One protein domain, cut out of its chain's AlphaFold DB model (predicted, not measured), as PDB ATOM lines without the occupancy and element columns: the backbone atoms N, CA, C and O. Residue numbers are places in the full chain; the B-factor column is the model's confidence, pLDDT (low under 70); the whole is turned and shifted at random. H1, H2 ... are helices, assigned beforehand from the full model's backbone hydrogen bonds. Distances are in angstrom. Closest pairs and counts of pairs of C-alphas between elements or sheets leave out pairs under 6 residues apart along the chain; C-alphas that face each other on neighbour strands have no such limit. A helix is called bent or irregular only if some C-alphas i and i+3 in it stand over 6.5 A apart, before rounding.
ATOM      1  N   GLN A  15     118.979 230.022 205.536       79.06
ATOM      2  CA  GLN A  15     119.063 228.599 205.193       79.06
ATOM      3  C   GLN A  15     119.822 227.744 206.229       79.06
ATOM      4  O   GLN A  15     119.521 226.561 206.393       79.06
ATOM      5  N   LYS A  16     120.785 228.326 206.958       78.69
ATOM      6  CA  LYS A  16     121.577 227.644 207.996       78.69
ATOM      7  C   LYS A  16     120.945 227.754 209.383       78.69
ATOM      8  O   LYS A  16     121.235 226.920 210.239       78.69
ATOM      9  N   GLN A  17     120.039 228.709 209.610       86.19
ATOM     10  CA  GLN A  17     119.399 228.915 210.917       86.19
ATOM     11  C   GLN A  17     118.611 227.690 211.393       86.19
ATOM     12  O   GLN A  17     118.587 227.406 212.588       86.19
ATOM     13  N   LYS A  18     117.995 226.928 210.480       83.94
ATOM     14  CA  LYS A  18     117.274 225.695 210.836       83.94
ATOM     15  C   LYS A  18     118.207 224.634 211.430       83.94
ATOM     16  O   LYS A  18     117.822 223.954 212.375       83.94
ATOM     17  N   THR A  19     119.425 224.512 210.903       77.94
ATOM     18  CA  THR A  19     120.456 223.606 211.431       77.94
ATOM     19  C   THR A  19     120.938 224.073 212.799       77.94
ATOM     20  O   THR A  19     121.010 223.273 213.724       77.94
ATOM     21  N   VAL A  20     121.165 225.380 212.964       85.69
ATOM     22  CA  VAL A  20     121.559 225.967 214.257       85.69
ATOM     23  C   VAL A  20     120.481 225.755 215.323       85.69
ATOM     24  O   VAL A  20     120.798 225.343 216.432       85.69
ATOM     25  N   LYS A  21     119.200 225.966 214.992       88.69
ATOM     26  CA  LYS A  21     118.084 225.738 215.926       88.69
ATOM     27  C   LYS A  21     118.018 224.290 216.401       88.69
ATOM     28  O   LYS A  21     117.919 224.063 217.598       88.69
ATOM     29  N   LYS A  22     118.170 223.326 215.487       83.69
ATOM     30  CA  LYS A  22     118.218 221.899 215.842       83.69
ATOM     31  C   LYS A  22     119.353 221.562 216.811       83.69
ATOM     32  O   LYS A  22     119.156 220.730 217.686       83.69
ATOM     33  N   LEU A  23     120.519 222.193 216.652       83.38
ATOM     34  CA  LEU A  23     121.658 222.007 217.554       83.38
ATOM     35  C   LEU A  23     121.384 222.603 218.944       83.38
ATOM     36  O   LEU A  23     121.732 221.990 219.944       83.38
ATOM     37  N   ILE A  24     120.735 223.771 219.012       86.94
ATOM     38  CA  ILE A  24     120.431 224.468 220.277       86.94
ATOM     39  C   ILE A  24     119.294 223.792 221.057       86.94
ATOM     40  O   ILE A  24     119.305 223.791 222.283       86.94
ATOM     41  N   GLU A  25     118.303 223.232 220.365       89.69
ATOM     42  CA  GLU A  25     117.152 222.557 220.985       89.69
ATOM     43  C   GLU A  25     117.497 221.158 221.523       89.69
ATOM     44  O   GLU A  25     116.672 220.530 222.189       89.69
ATOM     45  N   LYS A  26     118.705 220.654 221.241       84.38
ATOM     46  CA  LYS A  26     119.150 219.330 221.666       84.38
ATOM     47  C   LYS A  26     119.478 219.323 223.169       84.38
ATOM     48  O   LYS A  26     120.214 220.199 223.623       84.38
ATOM     49  N   PRO A  27     118.985 218.343 223.948       81.88
ATOM     50  CA  PRO A  27     119.410 218.166 225.335       81.88
ATOM     51  C   PRO A  27     120.931 217.991 225.438       81.88
ATOM     52  O   PRO A  27     121.531 217.329 224.592       81.88
ATOM     53  N   TYR A  28     121.553 218.582 226.466       66.06
ATOM     54  CA  TYR A  28     123.016 218.600 226.630       66.06
ATOM     55  C   TYR A  28     123.648 217.202 226.672       66.06
ATOM     56  O   TYR A  28     124.722 216.999 226.116       66.06
ATOM     57  N   ASP A  29     122.969 216.242 227.290       62.81
ATOM     58  CA  ASP A  29     123.348 214.827 227.374       62.81
ATOM     59  C   ASP A  29     123.241 214.078 226.032       62.81
ATOM     60  O   ASP A  29     123.799 212.997 225.882       62.81
ATOM     61  N   HIS A  30     122.574 214.662 225.034       63.72
ATOM     62  CA  HIS A  30     122.415 214.105 223.685       63.72
ATOM     63  C   HIS A  30     123.292 214.814 222.634       63.72
ATOM     64  O   HIS A  30     123.183 214.531 221.431       63.72
ATOM     65  N   VAL A  31     124.134 215.766 223.048       69.88
ATOM     66  CA  VAL A  31     125.069 216.482 222.170       69.88
ATOM     67  C   VAL A  31     126.214 215.552 221.770       69.88
ATOM     68  O   VAL A  31     126.927 215.021 222.614       69.88
ATOM     69  N   THR A  32     126.405 215.369 220.466       65.81
ATOM     70  CA  THR A  32     127.473 214.528 219.908       65.81
ATOM     71  C   THR A  32     128.730 215.343 219.600       65.81
ATOM     72  O   THR A  32     128.696 216.570 219.504       65.81
ATOM     73  N   GLN A  33     129.857 214.666 219.368       58.50
ATOM     74  CA  GLN A  33     131.090 215.329 218.926       58.50
ATOM     75  C   GLN A  33     130.911 216.054 217.584       58.50
ATOM     76  O   GLN A  33     131.426 217.159 217.410       58.50
ATOM     77  N   GLN A  34     130.136 215.476 216.661       65.31
ATOM     78  CA  GLN A  34     129.803 216.123 215.394       65.31
ATOM     79  C   GLN A  34     128.988 217.403 215.617       65.31
ATOM     80  O   GLN A  34     129.281 218.421 214.994       65.31
ATOM     81  N   ASP A  35     128.037 217.395 216.558       71.56
ATOM     82  CA  ASP A  35     127.274 218.598 216.919       71.56
ATOM     83  C   ASP A  35     128.201 219.706 217.452       71.56
ATOM     84  O   ASP A  35     128.073 220.869 217.068       71.56
ATOM     85  N   LEU A  36     129.182 219.356 218.294       72.19
ATOM     86  CA  LEU A  36     130.174 220.303 218.817       72.19
ATOM     87  C   LEU A  36     131.087 220.859 217.713       72.19
ATOM     88  O   LEU A  36     131.370 222.062 217.691       72.19
ATOM     89  N   LEU A  37     131.520 220.015 216.774       70.00
ATOM     90  CA  LEU A  37     132.292 220.433 215.600       70.00
ATOM     91  C   LEU A  37     131.481 221.371 214.700       70.00
ATOM     92  O   LEU A  37     132.011 222.385 214.235       70.00
ATOM     93  N   ASP A  38     130.200 221.082 214.493       77.06
ATOM     94  CA  ASP A  38     129.302 221.910 213.692       77.06
ATOM     95  C   ASP A  38     129.078 223.275 214.346       77.06
ATOM     96  O   ASP A  38     129.258 224.304 213.685       77.06
ATOM     97  N   VAL A  39     128.785 223.311 215.653       80.44
ATOM     98  CA  VAL A  39     128.674 224.555 216.438       80.44
ATOM     99  C   VAL A  39     129.946 225.388 216.299       80.44
ATOM    100  O   VAL A  39     129.888 226.584 215.999       80.44
ATOM    101  N   ARG A  40     131.112 224.761 216.443       75.69
ATOM    102  CA  ARG A  40     132.405 225.432 216.310       75.69
ATOM    103  C   ARG A  40     132.619 226.007 214.911       75.69
ATOM    104  O   ARG A  40     133.032 227.158 214.776       75.69
ATOM    105  N   ASN A  41     132.333 225.231 213.869       76.44
ATOM    106  CA  ASN A  41     132.458 225.665 212.477       76.44
ATOM    107  C   ASN A  41     131.530 226.847 212.172       76.44
ATOM    108  O   ASN A  41     131.929 227.781 211.472       76.44
ATOM    109  N   ILE A  42     130.314 226.838 212.725       83.06
ATOM    110  CA  ILE A  42     129.370 227.957 212.634       83.06
ATOM    111  C   ILE A  42     129.958 229.200 213.308       83.06
ATOM    112  O   ILE A  42     129.978 230.259 212.678       83.06
ATOM    113  N   LEU A  43     130.480 229.073 214.531       83.94
ATOM    114  CA  LEU A  43     131.092 230.181 215.273       83.94
ATOM    115  C   LEU A  43     132.308 230.758 214.541       83.94
ATOM    116  O   LEU A  43     132.380 231.969 214.360       83.94
ATOM    117  N   ASN A  44     133.223 229.915 214.054       80.44
ATOM    118  CA  ASN A  44     134.398 230.363 213.301       80.44
ATOM    119  C   ASN A  44     134.027 231.074 212.000       80.44
ATOM    120  O   ASN A  44     134.630 232.089 211.664       80.44
ATOM    121  N   ARG A  45     133.044 230.547 211.261       82.00
ATOM    122  CA  ARG A  45     132.628 231.115 209.973       82.00
ATOM    123  C   ARG A  45     131.952 232.476 210.130       82.00
ATOM    124  O   ARG A  45     132.113 233.324 209.261       82.00
ATOM    125  N   HIS A  46     131.188 232.668 211.203       83.88
ATOM    126  CA  HIS A  46     130.442 233.907 211.420       83.88
ATOM    127  C   HIS A  46     131.185 234.906 212.297       83.88
ATOM    128  O   HIS A  46     130.777 236.058 212.350       83.88
ATOM    129  N   ARG A  47     132.274 234.534 212.971       80.62
ATOM    130  CA  ARG A  47     133.069 235.505 213.723       80.62
ATOM    131  C   ARG A  47     133.636 236.560 212.773       80.62
ATOM    132  O   ARG A  47     134.317 236.231 211.802       80.62
ATOM    133  N   ALA A  48     133.388 237.828 213.074       76.81
ATOM    134  CA  ALA A  48     133.995 238.921 212.334       76.81
ATOM    135  C   ALA A  48     135.473 239.025 212.749       76.81
ATOM    136  O   ALA A  48     135.788 239.339 213.895       76.81
ATOM    137  N   CYS A  49     136.384 238.671 211.838       66.94
ATOM    138  CA  CYS A  49     137.824 238.786 212.052       66.94
ATOM    139  C   CYS A  49     138.330 240.082 211.427       66.94
ATOM    140  O   CYS A  49     138.410 240.211 210.207       66.94
ATOM    141  N   HIS A  50     138.701 241.022 212.278       69.00
ATOM    142  CA  HIS A  50     139.276 242.306 211.909       69.00
ATOM    143  C   HIS A  50     140.431 242.581 212.856       69.00
ATOM    144  O   HIS A  50     140.326 242.336 214.052       69.00
ATOM    145  N   TYR A  51     141.534 243.070 212.304       65.69
ATOM    146  CA  TYR A  51     142.690 243.449 213.097       65.69
ATOM    147  C   TYR A  51     142.338 244.659 213.976       65.69
ATOM    148  O   TYR A  51     142.014 245.725 213.451       65.69
ATOM    149  N   ASP A  52     142.398 244.486 215.298       73.94
ATOM    150  CA  ASP A  52     142.202 245.543 216.293       73.94
ATOM    151  C   ASP A  52     143.535 245.828 216.999       73.94
ATOM    152  O   ASP A  52     144.290 244.908 217.305       73.94
ATOM    153  N   THR A  53     143.859 247.097 217.240       80.25
ATOM    154  CA  THR A  53     145.117 247.504 217.887       80.25
ATOM    155  C   THR A  53     145.048 247.478 219.416       80.25
ATOM    156  O   THR A  53     146.071 247.683 220.064       80.25
ATOM    157  N   ASP A  54     143.869 247.260 220.004       85.44
ATOM    158  CA  ASP A  54     143.697 247.119 221.452       85.44
ATOM    159  C   ASP A  54     144.223 245.761 221.951       85.44
ATOM    160  O   ASP A  54     143.786 244.696 221.510       85.44
ATOM    161  N   GLU A  55     145.157 245.796 222.902       84.12
ATOM    162  CA  GLU A  55     145.831 244.603 223.427       84.12
ATOM    163  C   GLU A  55     144.865 243.628 224.117       84.12
ATOM    164  O   GLU A  55     144.947 242.419 223.893       84.12
ATOM    165  N   GLN A  56     143.905 244.120 224.910       83.69
ATOM    166  CA  GLN A  56     142.960 243.238 225.600       83.69
ATOM    167  C   GLN A  56     142.016 242.549 224.615       83.69
ATOM    168  O   GLN A  56     141.685 241.372 224.795       83.69
ATOM    169  N   LYS A  57     141.612 243.239 223.546       81.50
ATOM    170  CA  LYS A  57     140.856 242.611 222.457       81.50
ATOM    171  C   LYS A  57     141.678 241.554 221.735       81.50
ATOM    172  O   LYS A  57     141.170 240.453 221.549       81.50
ATOM    173  N   GLN A  58     142.942 241.831 221.414       81.56
ATOM    174  CA  GLN A  58     143.827 240.838 220.798       81.56
ATOM    175  C   GLN A  58     144.014 239.601 221.688       81.56
ATOM    176  O   GLN A  58     143.985 238.474 221.187       81.56
ATOM    177  N   MET A  59     144.158 239.777 223.006       82.62
ATOM    178  CA  MET A  59     144.220 238.660 223.957       82.62
ATOM    179  C   MET A  59     142.947 237.812 223.904       82.62
ATOM    180  O   MET A  59     143.028 236.591 223.770       82.62
ATOM    181  N   MET A  60     141.771 238.444 223.952       84.50
ATOM    182  CA  MET A  60     140.488 237.737 223.892       84.50
ATOM    183  C   MET A  60     140.270 237.039 222.549       84.50
ATOM    184  O   MET A  60     139.857 235.880 222.524       84.50
ATOM    185  N   GLU A  61     140.593 237.691 221.432       80.69
ATOM    186  CA  GLU A  61     140.537 237.080 220.102       80.69
ATOM    187  C   GLU A  61     141.475 235.881 219.995       80.69
ATOM    188  O   GLU A  61     141.108 234.862 219.414       80.69
ATOM    189  N   ARG A  62     142.669 235.958 220.590       79.38
ATOM    190  CA  ARG A  62     143.617 234.842 220.622       79.38
ATOM    191  C   ARG A  62     143.106 233.675 221.464       79.38
ATOM    192  O   ARG A  62     143.209 232.540 221.007       79.38
ATOM    193  N   LEU A  63     142.509 233.936 222.627       80.88
ATOM    194  CA  LEU A  63     141.867 232.900 223.447       80.88
ATOM    195  C   LEU A  63     140.699 232.242 222.703       80.88
ATOM    196  O   LEU A  63     140.604 231.021 222.672       80.88
ATOM    197  N   LEU A  64     139.859 233.025 222.024       81.12
ATOM    198  CA  LEU A  64     138.781 232.507 221.175       81.12
ATOM    199  C   LEU A  64     139.307 231.712 219.981       81.12
ATOM    200  O   LEU A  64     138.727 230.696 219.626       81.12
ATOM    201  N   ASN A  65     140.398 232.152 219.357       76.50
ATOM    202  CA  ASN A  65     141.069 231.407 218.294       76.50
ATOM    203  C   ASN A  65     141.565 230.058 218.783       76.50
ATOM    204  O   ASN A  65     141.347 229.063 218.104       76.50
ATOM    205  N   MET A  66     142.182 230.023 219.964       73.06
ATOM    206  CA  MET A  66     142.587 228.771 220.589       73.06
ATOM    207  C   MET A  66     141.364 227.888 220.844       73.06
ATOM    208  O   MET A  66     141.352 226.749 220.388       73.06
ATOM    209  N   GLN A  67     140.314 228.456 221.455       73.75
ATOM    210  CA  GLN A  67     139.044 227.794 221.780       73.75
ATOM    211  C   GLN A  67     138.340 227.202 220.537       73.75
ATOM    212  O   GLN A  67     137.634 226.200 220.630       73.75
ATOM    213  N   LEU A  68     138.507 227.833 219.373       72.88
ATOM    214  CA  LEU A  68     137.838 227.490 218.119       72.88
ATOM    215  C   LEU A  68     138.784 226.860 217.080       72.88
ATOM    216  O   LEU A  68     138.397 226.722 215.917       72.88
ATOM    217  N   ASP A  69     140.003 226.451 217.420       65.75
ATOM    218  CA  ASP A  69     140.879 225.724 216.490       65.75
ATOM    219  C   ASP A  69     140.671 224.204 216.635       65.75
ATOM    220  O   ASP A  69     140.890 223.639 217.703       65.75
TER     221      ASP A  69
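What this domain is: This is residues 15 to 69 of the 203 residues of an uncharacterized protein of Streptococcus sp. (UniProt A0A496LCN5). Three helices form a loose, open zigzag: H1 and H2 make a V near residues 23 and 35, and after residues 47 to 54 H3 folds back without touching either. The 55 printed residues, with H1, H2 and H3 in that order and no named strand, are all helix in class. The whole is loose, with a radius of gyration of the C-alphas of 13.9 A, and elongated, spanning 39 by 25 by 15 A.

Where its parts are: Find C-alpha 15 at (119.063, 228.599, 205.193); H1 runs to residue 24, 15.7 A, and is only just irregular, C-alphas 15 and 18 being 6.6 A apart. H2, residues 33 to 46, measures 20.0 A. H3, residues 55 to 67, measures 18.2 A and ends at C-alpha 67, (139.044, 227.794, 221.780).

How they stand to each other: Look at Leu 23 and Asp 35, the closest C-alphas of H1 and H2, 6.6 A apart. The helices only just touch, with 3 pairs within 8 A, through residues 35 to 39 alone of H2. They run opposite ways at a steep tilt of 47 degrees. H1 and H3 are apart; H2 and H3 are only just apart, closest 8.4 A. Every O i to N i+4 pair is within hydrogen-bond range in H2 and H3, and 5 of 6 in H1.

The domain as a whole: The C-alphas of His 30 and Thr 53 are the farthest apart, 40.8 A. Residues 53 to 60 stand free, of which 55 to 60 belong to H3. The printed part has no cut, and both links are short. Look for pLDDT under 70 at residues 28 to 34, 49 to 51 and 69.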